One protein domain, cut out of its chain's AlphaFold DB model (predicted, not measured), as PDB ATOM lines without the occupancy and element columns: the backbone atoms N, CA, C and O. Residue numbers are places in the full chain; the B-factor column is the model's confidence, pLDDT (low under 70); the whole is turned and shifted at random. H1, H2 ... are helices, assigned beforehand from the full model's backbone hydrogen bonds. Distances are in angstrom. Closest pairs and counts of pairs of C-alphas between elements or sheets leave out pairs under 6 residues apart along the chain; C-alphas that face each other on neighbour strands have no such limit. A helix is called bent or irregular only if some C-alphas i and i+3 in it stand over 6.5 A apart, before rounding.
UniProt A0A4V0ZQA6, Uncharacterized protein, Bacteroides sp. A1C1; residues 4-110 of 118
ATOM      1  N   GLU A   4      62.541  50.512 -33.181       44.59
ATOM      2  CA  GLU A   4      62.575  49.636 -32.004       44.59
ATOM      3  C   GLU A   4      62.304  50.381 -30.681       44.59
ATOM      4  O   GLU A   4      61.621  49.849 -29.805       44.59
ATOM      5  N   ASP A   5      62.749  51.636 -30.554       43.94
ATOM      6  CA  ASP A   5      62.629  52.418 -29.313       43.94
ATOM      7  C   ASP A   5      61.177  52.795 -28.984       43.94
ATOM      8  O   ASP A   5      60.835  53.030 -27.821       43.94
ATOM      9  N   ILE A   6      60.304  52.876 -29.995       50.62
ATOM     10  CA  ILE A   6      58.916  53.317 -29.807       50.62
ATOM     11  C   ILE A   6      58.018  52.144 -29.395       50.62
ATOM     12  O   ILE A   6      57.167  52.290 -28.517       50.62
ATOM     13  N   VAL A   7      58.259  50.959 -29.961       52.34
ATOM     14  CA  VAL A   7      57.551  49.717 -29.606       52.34
ATOM     15  C   VAL A   7      57.816  49.347 -28.151       52.34
ATOM     16  O   VAL A   7      56.882  49.059 -27.403       52.34
ATOM     17  N   LEU A   8      59.080  49.433 -27.725       50.91
ATOM     18  CA  LEU A   8      59.487  49.194 -26.340       50.91
ATOM     19  C   LEU A   8      58.811  50.166 -25.365       50.91
ATOM     20  O   LEU A   8      58.300  49.728 -24.339       50.91
ATOM     21  N   LYS A   9      58.730  51.460 -25.703       54.44
ATOM     22  CA  LYS A   9      58.057  52.460 -24.856       54.44
ATOM     23  C   LYS A   9      56.559  52.214 -24.702       54.44
ATOM     24  O   LYS A   9      56.028  52.429 -23.616       54.44
ATOM     25  N   TYR A  10      55.877  51.764 -25.754       52.16
ATOM     26  CA  TYR A  10      54.449  51.463 -25.667       52.16
ATOM     27  C   TYR A  10      54.172  50.199 -24.847       52.16
ATOM     28  O   TYR A  10      53.308  50.224 -23.972       52.16
ATOM     29  N   LEU A  11      54.958  49.135 -25.063       52.03
ATOM     30  CA  LEU A  11      54.894  47.895 -24.274       52.03
ATOM     31  C   LEU A  11      55.198  48.124 -22.784       52.03
ATOM     32  O   LEU A  11      54.712  47.388 -21.932       52.03
ATOM     33  N   GLN A  12      55.992  49.147 -22.465       54.84
ATOM     34  CA  GLN A  12      56.313  49.551 -21.093       54.84
ATOM     35  C   GLN A  12      55.296  50.528 -20.478       54.84
ATOM     36  O   GLN A  12      55.428  50.865 -19.303       54.84
ATOM     37  N   SER A  13      54.301  51.002 -21.236       57.62
ATOM     38  CA  SER A  13      53.307  51.960 -20.738       57.62
ATOM     39  C   SER A  13      52.172  51.273 -19.971       57.62
ATOM     40  O   SER A  13      51.721  50.193 -20.350       57.62
ATOM     41  N   ASP A  14      51.650  51.921 -18.926       50.72
ATOM     42  CA  ASP A  14      50.542  51.377 -18.122       50.72
ATOM     43  C   ASP A  14      49.247  51.177 -18.933       50.72
ATOM     44  O   ASP A  14      48.475  50.268 -18.643       50.72
ATOM     45  N   LYS A  15      49.062  51.915 -20.039       50.09
ATOM     46  CA  LYS A  15      47.960  51.689 -20.995       50.09
ATOM     47  C   LYS A  15      47.977  50.285 -21.608       50.09
ATOM     48  O   LYS A  15      46.928  49.706 -21.855       50.09
ATOM     49  N   CYS A  16      49.165  49.721 -21.824       49.00
ATOM     50  CA  CYS A  16      49.334  48.361 -22.330       49.00
ATOM     51  C   CYS A  16      48.986  47.294 -21.275       49.00
ATOM     52  O   CYS A  16      48.721  46.154 -21.633       49.00
ATOM     53  N   ARG A  17      49.002  47.645 -19.980       49.31
ATOM     54  CA  ARG A  17      48.616  46.753 -18.872       49.31
ATOM     55  C   ARG A  17      47.113  46.781 -18.590       49.31
ATOM     56  O   ARG A  17      46.573  45.788 -18.115       49.31
ATOM     57  N   GLU A  18      46.449  47.902 -18.872       53.28
ATOM     58  CA  GLU A  18      44.986  48.027 -18.794       53.28
ATOM     59  C   GLU A  18      44.287  47.245 -19.916       53.28
ATOM     60  O   GLU A  18      43.249  46.614 -19.701       53.28
ATOM     61  N   GLU A  19      44.882  47.227 -21.108       55.12
ATOM     62  CA  GLU A  19      44.440  46.390 -22.219       55.12
ATOM     63  C   GLU A  19      44.965  44.963 -22.008       55.12
ATOM     64  O   GLU A  19      46.101  44.651 -22.344       55.12
ATOM     65  N   LYS A  20      44.134  44.081 -21.435       55.47
ATOM     66  CA  LYS A  20      44.455  42.673 -21.100       55.47
ATOM     67  C   LYS A  20      45.064  41.823 -22.234       55.47
ATOM     68  O   LYS A  20      45.460  40.693 -21.968       55.47
ATOM     69  N   TYR A  21      45.104  42.319 -23.469       57.62
ATOM     70  CA  TYR A  21      45.620  41.611 -24.634       57.62
ATOM     71  C   TYR A  21      46.708  42.445 -25.301       57.62
ATOM     72  O   TYR A  21      46.443  43.579 -25.720       57.62
ATOM     73  N   LEU A  22      47.932  41.910 -25.392       62.53
ATOM     74  CA  LEU A  22      49.035  42.716 -25.883       62.53
ATOM     75  C   LEU A  22      48.876  42.994 -27.383       62.53
ATOM     76  O   LEU A  22      48.597  42.088 -28.174       62.53
ATOM     77  N   PRO A  23      49.192  44.225 -27.799       62.59
ATOM     78  CA  PRO A  23      49.341  44.638 -29.175       62.59
ATOM     79  C   PRO A  23      49.893  43.576 -30.152       62.59
ATOM     80  O   PRO A  23      49.305  43.180 -31.164       62.59
ATOM     81  N   LYS A  24      51.077  43.080 -29.809       63.50
ATOM     82  CA  LYS A  24      51.854  42.157 -30.626       63.50
ATOM     83  C   LYS A  24      51.171  40.797 -30.778       63.50
ATOM     84  O   LYS A  24      51.261  40.193 -31.842       63.50
ATOM     85  N   GLU A  25      50.488  40.335 -29.735       64.75
ATOM     86  CA  GLU A  25      49.818  39.033 -29.713       64.75
ATOM     87  C   GLU A  25      48.642  39.026 -30.688       64.75
ATOM     88  O   GLU A  25      48.512  38.112 -31.497       64.75
ATOM     89  N   PHE A  26      47.837  40.087 -30.699       67.81
ATOM     90  CA  PHE A  26      46.703  40.185 -31.616       67.81
ATOM     91  C   PHE A  26      47.129  40.272 -33.084       67.81
ATOM     92  O   PHE A  26      46.593  39.574 -33.949       67.81
ATOM     93  N   PHE A  27      48.113  41.122 -33.376       67.50
ATOM     94  CA  PHE A  27      48.630  41.242 -34.734       67.50
ATOM     95  C   PHE A  27      49.234  39.916 -35.207       67.50
ATOM     96  O   PHE A  27      48.945  39.476 -36.314       67.50
ATOM     97  N   SER A  28      49.973  39.224 -34.335       70.06
ATOM     98  CA  SER A  28      50.503  37.890 -34.625       70.06
ATOM     99  C   SER A  28      49.405  36.881 -34.953       70.06
ATOM    100  O   SER A  28      49.582  36.077 -35.861       70.06
ATOM    101  N   VAL A  29      48.273  36.916 -34.247       74.06
ATOM    102  CA  VAL A  29      47.156  35.993 -34.485       74.06
ATOM    103  C   VAL A  29      46.440  36.306 -35.802       74.06
ATOM    104  O   VAL A  29      46.207  35.407 -36.607       74.06
ATOM    105  N   THR A  30      46.142  37.580 -36.073       77.38
ATOM    106  CA  THR A  30      45.496  37.974 -37.339       77.38
ATOM    107  C   THR A  30      46.391  37.727 -38.554       77.38
ATOM    108  O   THR A  30      45.906  37.246 -39.573       77.38
ATOM    109  N   VAL A  31      47.697  37.989 -38.451       78.31
ATOM    110  CA  VAL A  31      48.682  37.628 -39.484       78.31
ATOM    111  C   VAL A  31      48.811  36.108 -39.610       78.31
ATOM    112  O   VAL A  31      48.872  35.595 -40.726       78.31
ATOM    113  N   GLY A  32      48.803  35.387 -38.487       83.81
ATOM    114  CA  GLY A  32      48.850  33.925 -38.443       83.81
ATOM    115  C   GLY A  32      47.722  33.280 -39.245       83.81
ATOM    116  O   GLY A  32      47.983  32.373 -40.031       83.81
ATOM    117  N   PHE A  33      46.503  33.817 -39.148       89.75
ATOM    118  CA  PHE A  33      45.372  33.368 -39.962       89.75
ATOM    119  C   PHE A  33      45.634  33.513 -41.473       89.75
ATOM    120  O   PHE A  33      45.401  32.578 -42.232       89.75
ATOM    121  N   PHE A  34      46.167  34.649 -41.934       89.56
ATOM    122  CA  PHE A  34      46.467  34.827 -43.362       89.56
ATOM    123  C   PHE A  34      47.608  33.921 -43.842       89.56
ATOM    124  O   PHE A  34      47.511  33.360 -44.932       89.56
ATOM    125  N   LYS A  35      48.642  33.717 -43.015       90.31
ATOM    126  CA  LYS A  35      49.718  32.751 -43.299       90.31
ATOM    127  C   LYS A  35      49.181  31.320 -43.396       90.31
ATOM    128  O   LYS A  35      49.607  30.562 -44.262       90.31
ATOM    129  N   LEU A  36      48.219  30.956 -42.542       92.19
ATOM    130  CA  LEU A  36      47.537  29.666 -42.629       92.19
ATOM    131  C   LEU A  36      46.824  29.519 -43.978       92.19
ATOM    132  O   LEU A  36      47.009  28.507 -44.649       92.19
ATOM    133  N   LEU A  37      46.060  30.526 -44.408       92.56
ATOM    134  CA  LEU A  37      45.361  30.480 -45.696       92.56
ATOM    135  C   LEU A  37      46.312  30.320 -46.883       92.56
ATOM    136  O   LEU A  37      46.027  29.519 -47.771       92.56
ATOM    137  N   GLU A  38      47.437  31.033 -46.875       93.69
ATOM    138  CA  GLU A  38      48.491  30.897 -47.886       93.69
ATOM    139  C   GLU A  38      49.079  29.477 -47.888       93.69
ATOM    140  O   GLU A  38      49.186  28.843 -48.937       93.69
ATOM    141  N   SER A  39      49.365  28.914 -46.710       95.12
ATOM    142  CA  SER A  39      49.893  27.545 -46.597       95.12
ATOM    143  C   SER A  39      48.930  26.463 -47.109       95.12
ATOM    144  O   SER A  39      49.363  25.374 -47.483       95.12
ATOM    145  N   LEU A  40      47.627  26.766 -47.147       95.00
ATOM    146  CA  LEU A  40      46.561  25.866 -47.585       95.00
ATOM    147  C   LEU A  40      46.099  26.128 -49.026       95.00
ATOM    148  O   LEU A  40      45.132  25.503 -49.459       95.00
ATOM    149  N   GLU A  41      46.747  27.022 -49.781       93.25
ATOM    150  CA  GLU A  41      46.293  27.417 -51.126       93.25
ATOM    151  C   GLU A  41      46.121  26.215 -52.073       93.25
ATOM    152  O   GLU A  41      45.162  26.163 -52.839       93.25
ATOM    153  N   ASN A  42      47.007  25.220 -51.957       94.44
ATOM    154  CA  ASN A  42      47.008  24.010 -52.786       94.44
ATOM    155  C   ASN A  42      46.317  22.800 -52.129       94.44
ATOM    156  O   ASN A  42      46.355  21.699 -52.683       94.44
ATOM    157  N   ALA A  43      45.736  22.964 -50.939       95.69
ATOM    158  CA  ALA A  43      45.029  21.885 -50.260       95.69
ATOM    159  C   ALA A  43      43.662  21.624 -50.914       95.69
ATOM    160  O   ALA A  43      43.026  22.528 -51.456       95.69
ATOM    161  N   GLU A  44      43.187  20.382 -50.820       96.88
ATOM    162  CA  GLU A  44      41.811  20.046 -51.189       96.88
ATOM    163  C   GLU A  44      40.821  20.888 -50.371       96.88
ATOM    164  O   GLU A  44      41.042  21.131 -49.181       96.88
ATOM    165  N   MET A  45      39.734  21.342 -51.004       95.31
ATOM    166  CA  MET A  45      38.820  22.317 -50.399       95.31
ATOM    167  C   MET A  45      38.244  21.826 -49.068       95.31
ATOM    168  O   MET A  45      38.242  22.581 -48.102       95.31
ATOM    169  N   ASP A  46      37.830  20.562 -48.982       94.81
ATOM    170  CA  ASP A  46      37.249  20.004 -47.756       94.81
ATOM    171  C   ASP A  46      38.274  19.952 -46.610       94.81
ATOM    172  O   ASP A  46      37.960  20.285 -45.467       94.81
ATOM    173  N   ILE A  47      39.537  19.632 -46.925       95.12
ATOM    174  CA  ILE A  47      40.647  19.665 -45.959       95.12
ATOM    175  C   ILE A  47      40.899  21.105 -45.502       95.12
ATOM    176  O   ILE A  47      41.014  21.368 -44.302       95.12
ATOM    177  N   ARG A  48      40.963  22.050 -46.447       95.81
ATOM    178  CA  ARG A  48      41.166  23.473 -46.156       95.81
ATOM    179  C   ARG A  48      40.065  24.017 -45.250       95.81
ATOM    180  O   ARG A  48      40.375  24.700 -44.276       95.81
ATOM    181  N   LEU A  49      38.802  23.716 -45.553       97.00
ATOM    182  CA  LEU A  49      37.659  24.150 -44.752       97.00
ATOM    183  C   LEU A  49      37.738  23.593 -43.330       97.00
ATOM    184  O   LEU A  49      37.625  24.374 -42.390       97.00
ATOM    185  N   GLY A  50      38.024  22.297 -43.168       97.12
ATOM    186  CA  GLY A  50      38.145  21.680 -41.844       97.12
ATOM    187  C   GLY A  50      39.281  22.265 -40.996       97.12
ATOM    188  O   GLY A  50      39.098  22.519 -39.805       97.12
ATOM    189  N   ILE A  51      40.445  22.539 -41.598       96.81
ATOM    190  CA  ILE A  51      41.573  23.159 -40.883       96.81
ATOM    191  C   ILE A  51      41.229  24.593 -40.465       96.81
ATOM    192  O   ILE A  51      41.461  24.975 -39.318       96.81
ATOM    193  N   VAL A  52      40.663  25.388 -41.376       96.31
ATOM    194  CA  VAL A  52      40.315  26.782 -41.073       96.31
ATOM    195  C   VAL A  52      39.200  26.861 -40.030       96.31
ATOM    196  O   VAL A  52      39.277  27.688 -39.122       96.31
ATOM    197  N   GLU A  53      38.195  25.991 -40.107       97.38
ATOM    198  CA  GLU A  53      37.136  25.899 -39.101       97.38
ATOM    199  C   GLU A  53      37.714  25.629 -37.702       97.38
ATOM    200  O   GLU A  53      37.391  26.345 -36.750       97.38
ATOM    201  N   ALA A  54      38.622  24.654 -37.583       96.06
ATOM    202  CA  ALA A  54      39.283  24.325 -36.321       96.06
ATOM    203  C   ALA A  54      40.099  25.501 -35.754       96.06
ATOM    204  O   ALA A  54      40.074  25.756 -34.543       96.06
ATOM    205  N   GLU A  55      40.783  26.256 -36.618       95.06
ATOM    206  CA  GLU A  55      41.526  27.451 -36.211       95.06
ATOM    207  C   GLU A  55      40.584  28.557 -35.714       95.06
ATOM    208  O   GLU A  55      40.828  29.167 -34.671       95.06
ATOM    209  N   ILE A  56      39.454  28.784 -36.396       95.69
ATOM    210  CA  ILE A  56      38.457  29.783 -35.978       95.69
ATOM    211  C   ILE A  56      37.830  29.400 -34.631       95.69
ATOM    212  O   ILE A  56      37.640  30.272 -33.776       95.69
ATOM    213  N   ILE A  57      37.536  28.115 -34.407       95.12
ATOM    214  CA  ILE A  57      37.046  27.611 -33.113       95.12
ATOM    215  C   ILE A  57      38.071  27.898 -32.009       95.12
ATOM    216  O   ILE A  57      37.712  28.429 -30.949       95.12
ATOM    217  N   SER A  58      39.344  27.589 -32.261       93.06
ATOM    218  CA  SER A  58      40.439  27.812 -31.311       93.06
ATOM    219  C   SER A  58      40.596  29.298 -30.990       93.06
ATOM    220  O   SER A  58      40.587  29.685 -29.819       93.06
ATOM    221  N   PHE A  59      40.602  30.148 -32.020       91.81
ATOM    222  CA  PHE A  59      40.632  31.601 -31.885       91.81
ATOM    223  C   PHE A  59      39.483  32.128 -31.016       91.81
ATOM    224  O   PHE A  59      39.716  32.880 -30.066       91.81
ATOM    225  N   CYS A  60      38.246  31.714 -31.309       92.56
ATOM    226  CA  CYS A  60      37.058  32.136 -30.567       92.56
ATOM    227  C   CYS A  60      37.083  31.679 -29.105       92.56
ATOM    228  O   CYS A  60      36.526  32.360 -28.243       92.56
ATOM    229  N   THR A  61      37.696  30.526 -28.834       90.56
ATOM    230  CA  THR A  61      37.838  29.970 -27.485       90.56
ATOM    231  C   THR A  61      38.872  30.756 -26.687       90.56
ATOM    232  O   THR A  61      38.583  31.193 -25.576       90.56
ATOM    233  N   TRP A  62      40.052  30.998 -27.261       87.38
ATOM    234  CA  TRP A  62      41.135  31.719 -26.583       87.38
ATOM    235  C   TRP A  62      40.838  33.203 -26.370       87.38
ATOM    236  O   TRP A  62      41.382  33.810 -25.454       87.38
ATOM    237  N   ASN A  63      39.954  33.782 -27.183       85.50
ATOM    238  CA  ASN A  63      39.597  35.195 -27.099       85.50
ATOM    239  C   ASN A  63      38.191  35.441 -26.532       85.50
ATOM    240  O   ASN A  63      37.697  36.559 -26.632       85.50
ATOM    241  N   ALA A  64      37.532  34.441 -25.936       85.19
ATOM    242  CA  ALA A  64      36.129  34.543 -25.519       85.19
ATOM    243  C   ALA A  64      35.819  35.754 -24.612       85.19
ATOM    244  O   ALA A  64      34.747  36.338 -24.747       85.19
ATOM    245  N   ASP A  65      36.768  36.154 -23.761       82.38
ATOM    246  CA  ASP A  65      36.632  37.280 -22.826       82.38
ATOM    247  C   ASP A  65      37.229  38.600 -23.359       82.38
ATOM    248  O   ASP A  65      37.358  39.589 -22.629       82.38
ATOM    249  N   ASN A  66      37.641  38.635 -24.631       81.50
ATOM    250  CA  ASN A  66      38.240  39.816 -25.238       81.50
ATOM    251  C   ASN A  66      37.155  40.820 -25.656       81.50
ATOM    252  O   ASN A  66      36.654  40.793 -26.780       81.50
ATOM    253  N   VAL A  67      36.839  41.749 -24.749       82.12
ATOM    254  CA  VAL A  67      35.830  42.809 -24.946       82.12
ATOM    255  C   VAL A  67      36.098  43.643 -26.205       82.12
ATOM    256  O   VAL A  67      35.165  44.059 -26.884       82.12
ATOM    257  N   PHE A  68      37.364  43.858 -26.570       79.62
ATOM    258  CA  PHE A  68      37.711  44.625 -27.771       79.62
ATOM    259  C   PHE A  68      37.301  43.910 -29.070       79.62
ATOM    260  O   PHE A  68      37.042  44.556 -30.083       79.62
ATOM    261  N   LEU A  69      37.216  42.579 -29.041       83.38
ATOM    262  CA  LEU A  69      36.903  41.738 -30.196       83.38
ATOM    263  C   LEU A  69      35.512  41.117 -30.135       83.38
ATOM    264  O   LEU A  69      35.147  40.382 -31.051       83.38
ATOM    265  N   GLU A  70      34.743  41.405 -29.088       88.56
ATOM    266  CA  GLU A  70      33.480  40.734 -28.781       88.56
ATOM    267  C   GLU A  70      32.544  40.668 -29.996       88.56
ATOM    268  O   GLU A  70      32.016  39.601 -30.311       88.56
ATOM    269  N   SER A  71      32.404  41.773 -30.736       92.44
ATOM    270  CA  SER A  71      31.565  41.836 -31.938       92.44
ATOM    271  C   SER A  71      32.030  40.874 -33.037       92.44
ATOM    272  O   SER A  71      31.220  40.137 -33.599       92.44
ATOM    273  N   HIS A  72      33.334  40.825 -33.308       93.94
ATOM    274  CA  HIS A  72      33.904  39.969 -34.342       93.94
ATOM    275  C   HIS A  72      33.886  38.494 -33.922       93.94
ATOM    276  O   HIS A  72      33.606  37.619 -34.740       93.94
ATOM    277  N   ILE A  73      34.131  38.202 -32.642       93.75
ATOM    278  CA  ILE A  73      34.053  36.843 -32.087       93.75
ATOM    279  C   ILE A  73      32.616  36.328 -32.136       93.75
ATOM    280  O   ILE A  73      32.391  35.172 -32.493       93.75
ATOM    281  N   CYS A  74      31.634  37.172 -31.819       95.81
ATOM    282  CA  CYS A  74      30.225  36.827 -31.974       95.81
ATOM    283  C   CYS A  74      29.879  36.498 -33.430       95.81
ATOM    284  O   CYS A  74      29.176  35.519 -33.686       95.81
ATOM    285  N   GLU A  75      30.385  37.282 -34.385       97.00
ATOM    286  CA  GLU A  75      30.171  37.021 -35.808       97.00
ATOM    287  C   GLU A  75      30.785  35.681 -36.238       97.00
ATOM    288  O   GLU A  75      30.082  34.854 -36.820       97.00
ATOM    289  N   LEU A  76      32.041  35.404 -35.866       97.19
ATOM    290  CA  LEU A  76      32.695  34.119 -36.140       97.19
ATOM    291  C   LEU A  76      31.924  32.940 -35.527       97.19
ATOM    292  O   LEU A  76      31.625  31.969 -36.220       97.19
ATOM    293  N   LYS A  77      31.513  33.042 -34.255       96.81
ATOM    294  CA  LYS A  77      30.697  32.011 -33.588       96.81
ATOM    295  C   LYS A  77      29.365  31.776 -34.296       96.81
ATOM    296  O   LYS A  77      28.884  30.648 -34.313       96.81
ATOM    297  N   ASN A  78      28.755  32.810 -34.878       96.88
ATOM    298  CA  ASN A  78      27.527  32.648 -35.656       96.88
ATOM    299  C   ASN A  78      27.767  31.885 -36.962       96.88
ATOM    300  O   ASN A  78      26.929  31.060 -37.327       96.88
ATOM    301  N   LEU A  79      28.902  32.105 -37.634       96.44
ATOM    302  CA  LEU A  79      29.276  31.333 -38.824       96.44
ATOM    303  C   LEU A  79      29.490  29.848 -38.490       96.44
ATOM    304  O   LEU A  79      29.108  28.994 -39.285       96.44
ATOM    305  N   LEU A  80      30.006  29.538 -37.299       96.62
ATOM    306  CA  LEU A  80      30.257  28.169 -36.823       96.62
ATOM    307  C   LEU A  80      28.999  27.399 -36.365       96.62
ATOM    308  O   LEU A  80      29.094  26.239 -35.981       96.62
ATOM    309  N   LYS A  81      27.803  28.007 -36.373       96.00
ATOM    310  CA  LYS A  81      26.558  27.332 -35.933       96.00
ATOM    311  C   LYS A  81      26.012  26.299 -36.922       96.00
ATOM    312  O   LYS A  81      25.051  25.602 -36.606       96.00
ATOM    313  N   SER A  82      26.570  26.241 -38.121       94.56
ATOM    314  CA  SER A  82      26.231  25.263 -39.155       94.56
ATOM    315  C   SER A  82      27.468  24.957 -39.988       94.56
ATOM    316  O   SER A  82      28.475  25.650 -39.838       94.56
ATOM    317  N   ASP A  83      27.364  23.982 -40.890       95.19
ATOM    318  CA  ASP A  83      28.460  23.494 -41.733       95.19
ATOM    319  C   ASP A  83      29.328  24.620 -42.298       95.19
ATOM    320  O   ASP A  83      28.824  25.641 -42.799       95.19
ATOM    321  N   PHE A  84      30.642  24.455 -42.186       96.19
ATOM    322  CA  PHE A  84      31.598  25.460 -42.607       96.19
ATOM    323  C   PHE A  84      31.831  25.382 -44.115       96.19
ATOM    324  O   PHE A  84      32.406  24.432 -44.636       96.19
ATOM    325  N   THR A  85      31.341  26.389 -44.836       97.44
ATOM    326  CA  THR A  85      31.368  26.439 -46.301       97.44
ATOM    327  C   THR A  85      32.415  27.420 -46.813       97.44
ATOM    328  O   THR A  85      32.891  28.296 -46.088       97.44
ATOM    329  N   PHE A  86      32.714  27.344 -48.111       96.31
ATOM    330  CA  PHE A  86      33.576  28.319 -48.781       96.31
ATOM    331  C   PHE A  86      33.087  29.771 -48.628       96.31
ATOM    332  O   PHE A  86      33.884  30.677 -48.413       96.31
ATOM    333  N   GLU A  87      31.774  30.010 -48.657       97.50
ATOM    334  CA  GLU A  87      31.216  31.350 -48.425       97.50
ATOM    335  C   GLU A  87      31.563  31.875 -47.023       97.50
ATOM    336  O   GLU A  87      31.960  33.033 -46.856       97.50
ATOM    337  N   LYS A  88      31.478  31.008 -46.007       97.62
ATOM    338  CA  LYS A  88      31.854  31.355 -44.634       97.62
ATOM    339  C   LYS A  88      33.353  31.578 -44.492       97.62
ATOM    340  O   LYS A  88      33.740  32.495 -43.770       97.62
ATOM    341  N   LEU A  89      34.184  30.816 -45.204       96.75
ATOM    342  CA  LEU A  89      35.624  31.063 -45.290       96.75
ATOM    343  C   LEU A  89      35.909  32.478 -45.819       96.75
ATOM    344  O   LEU A  89      36.596  33.251 -45.148       96.75
ATOM    345  N   CYS A  90      35.311  32.859 -46.952       96.12
ATOM    346  CA  CYS A  90      35.451  34.213 -47.494       96.12
ATOM    347  C   CYS A  90      34.971  35.279 -46.499       96.12
ATOM    348  O   CYS A  90      35.578  36.345 -46.374       96.12
ATOM    349  N   ARG A  91      33.896  35.005 -45.747       97.44
ATOM    350  CA  ARG A  91      33.428  35.924 -44.704       97.44
ATOM    351  C   ARG A  91      34.428  36.049 -43.552       97.44
ATOM    352  O   ARG A  91      34.655  37.163 -43.078       97.44
ATOM    353  N   CYS A  92      35.056  34.953 -43.137       95.88
ATOM    354  CA  CYS A  92      36.095  34.966 -42.108       95.88
ATOM    355  C   CYS A  92      37.303  35.801 -42.543       95.88
ATOM    356  O   CYS A  92      37.775  36.622 -41.761       95.88
ATOM    357  N   GLU A  93      37.746  35.691 -43.797       94.69
ATOM    358  CA  GLU A  93      38.820  36.539 -44.340       94.69
ATOM    359  C   GLU A  93      38.520  38.035 -44.193       94.69
ATOM    360  O   GLU A  93      39.382  38.814 -43.773       94.69
ATOM    361  N   VAL A  94      37.279  38.442 -44.477       96.19
ATOM    362  CA  VAL A  94      36.833  39.829 -44.289       96.19
ATOM    363  C   VAL A  94      36.882  40.220 -42.812       96.19
ATOM    364  O   VAL A  94      37.426  41.274 -42.481       96.19
ATOM    365  N   ILE A  95      36.373  39.369 -41.921       95.56
ATOM    366  CA  ILE A  95      36.355  39.611 -40.470       95.56
ATOM    367  C   ILE A  95      37.781  39.765 -39.913       95.56
ATOM    368  O   ILE A  95      38.069  40.747 -39.224       95.56
ATOM    369  N   PHE A  96      38.698  38.854 -40.253       92.56
ATOM    370  CA  PHE A  96      40.104  38.923 -39.835       92.56
ATOM    371  C   PHE A  96      40.822  40.149 -40.418       92.56
ATOM    372  O   PHE A  96      41.669  40.755 -39.754       92.56
ATOM    373  N   LYS A  97      40.453  40.586 -41.629       90.38
ATOM    374  CA  LYS A  97      40.976  41.823 -42.227       90.38
ATOM    375  C   LYS A  97      40.482  43.067 -41.487       90.38
ATOM    376  O   LYS A  97      41.284  43.965 -41.234       90.38
ATOM    377  N   CYS A  98      39.203  43.121 -41.117       91.25
ATOM    378  CA  CYS A  98      38.638  44.199 -40.299       91.25
ATOM    379  C   CYS A  98      39.339  44.287 -38.941       91.25
ATOM    380  O   CYS A  98      39.815  45.356 -38.567       91.25
ATOM    381  N   MET A  99      39.488  43.148 -38.266       88.62
ATOM    382  CA  MET A  99      40.251  43.005 -37.027       88.62
ATOM    383  C   MET A  99      41.673  43.570 -37.150       88.62
ATOM    384  O   MET A  99      42.069  44.434 -36.366       88.62
ATOM    385  N   ARG A 100      42.426  43.142 -38.172       84.69
ATOM    386  CA  ARG A 100      43.779  43.649 -38.445       84.69
ATOM    387  C   ARG A 100      43.791  45.161 -38.679       84.69
ATOM    388  O   ARG A 100      44.662  45.848 -38.157       84.69
ATOM    389  N   ASN A 101      42.843  45.689 -39.453       83.56
ATOM    390  CA  ASN A 101      42.786  47.112 -39.784       83.56
ATOM    391  C   ASN A 101      42.447  47.986 -38.568       83.56
ATOM    392  O   ASN A 101      43.139  48.972 -38.341       83.56
ATOM    393  N   LEU A 102      41.457  47.595 -37.756       81.81
ATOM    394  CA  LEU A 102      41.121  48.274 -36.493       81.81
ATOM    395  C   LEU A 102      42.348  48.419 -35.599       81.81
ATOM    396  O   LEU A 102      42.582  49.438 -34.952       81.81
ATOM    397  N   TYR A 103      43.143  47.364 -35.581       74.75
ATOM    398  CA  TYR A 103      44.346  47.291 -34.799       74.75
ATOM    399  C   TYR A 103      45.458  48.181 -35.388       74.75
ATOM    400  O   TYR A 103      46.029  49.005 -34.676       74.75
ATOM    401  N   LEU A 104      45.700  48.134 -36.702       74.19
ATOM    402  CA  LEU A 104      46.603  49.085 -37.364       74.19
ATOM    403  C   LEU A 104      46.205  50.542 -37.077       74.19
ATOM    404  O   LEU A 104      47.060  51.326 -36.684       74.19
ATOM    405  N   GLU A 105      44.926  50.901 -37.194       76.12
ATOM    406  CA  GLU A 105      44.432  52.257 -36.907       76.12
ATOM    407  C   GLU A 105      44.660  52.666 -35.446       76.12
ATOM    408  O   GLU A 105      45.120  53.777 -35.169       76.12
ATOM    409  N   LYS A 106      44.378  51.763 -34.502       71.62
ATOM    410  CA  LYS A 106      44.530  52.028 -33.068       71.62
ATOM    411  C   LYS A 106      45.989  52.259 -32.672       71.62
ATOM    412  O   LYS A 106      46.268  53.141 -31.862       71.62
ATOM    413  N   TYR A 107      46.922  51.484 -33.221       65.88
ATOM    414  CA  TYR A 107      48.320  51.503 -32.780       65.88
ATOM    415  C   TYR A 107      49.229  52.372 -33.661       65.88
ATOM    416  O   TYR A 107      50.133  53.012 -33.119       65.88
ATOM    417  N   ALA A 108      48.935  52.530 -34.959       59.97
ATOM    418  CA  ALA A 108      49.645  53.479 -35.825       59.97
ATOM    419  C   ALA A 108      49.449  54.932 -35.358       59.97
ATOM    420  O   ALA A 108      50.414  55.694 -35.295       59.97
ATOM    421  N   ASN A 109      48.234  55.297 -34.931       54.75
ATOM    422  CA  ASN A 109      47.942  56.632 -34.394       54.75
ATOM    423  C   ASN A 109      48.563  56.888 -33.007       54.75
ATOM    424  O   ASN A 109      48.673  58.035 -32.583       54.75
ATOM    425  N   ASN A 110      49.018  55.836 -32.322       54.03
ATOM    426  CA  ASN A 110      49.696  55.918 -31.026       54.03
ATOM    427  C   ASN A 110      51.231  55.859 -31.148       54.03
ATOM    428  O   ASN A 110      51.926  55.715 -30.142       54.03
TER     429      ASN A 110
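This is residues 4 to 110 of the 118 residues of an uncharacterized protein of Bacteroides sp. A1C1 (UniProt A0A4V0ZQA6). Four helices, H3 to H6, form an up-and-down bundle, each running against the one before it, and H6, the longest, touches the other three. Two short helices, H1 and H2, sit beyond one end of the bundle, by the start of H3, and residues 12 to 18 stick out there. The printed part has 107 residues with six named helices, H1 to H6 in order along the chain, and no named strand; the class is all helix. The whole is only just compact, close to loose, with a radius of gyration of the C-alphas of 15.2 A, and its elongated outline spans 45 by 27 by 19 A.

H1 is residues 4 to 11, beginning with C-alpha 4 at (62.575, 49.636, -32.004). H2 is residues 14 to 18. H3, residues 23 to 39, is 24.4 A long from first to last C-alpha, and H4, residues 45 to 62, is 25.7 A long. H5, residues 67 to 79, is 19.2 A long and irregular: C-alphas 68 and 71 are 7.9 A apart. H6, residues 86 to 108, is 32.5 A long and runs from C-alpha 86 at (33.576, 28.319, -48.781) to C-alpha 108 at (49.645, 53.479, -35.825).

In the bundle, H3 and H6 touch at a shallow tilt of 32 degrees, only just short of steep, opposite ways; their closest C-alphas are those of Thr 30 and Phe 96, 6.0 A apart. H5 and H6, a helical hairpin, touch at a shallow tilt of 9 degrees, closest at the C-alphas of Leu 79 and Lys 88, 6.4 A apart. H4 and H5, also a hairpin, touch through residues 56 to 60 and 73 to 77 alone, closest at the C-alphas of Cys 60 and Ile 73, 5.8 A apart. H3 and H4, a hairpin at 11 degrees, only just touch, with 3 pairs of C-alphas within 8 A; the closest are those of Leu 37 and Val 52, 7.8 A apart. H4 and H6 only just touch, with 3 such pairs, at a steep tilt of 42 degrees, the same way; their closest C-alphas are those of Leu 49 and Phe 86, 7.1 A apart. H3 and H5 are apart. H1 is near H3, and H2 is close to H1 but not clearly touching, with the C-alphas of Tyr 10 and Cys 16 closest at 6.8 A. In H1, H2, H4 and H6 every O i to N i+4 pair is within hydrogen-bond range; in H3 it is 12 of 13 and in H5 7 of 9.

The C-alphas farthest apart, those of Asp 5 and Ser 82, are 46.5 A apart. The printed part has no cut and no long link. Mean pLDDT of the printed part is 81.7; residues 4 to 27 and 107 to 110 are under 70.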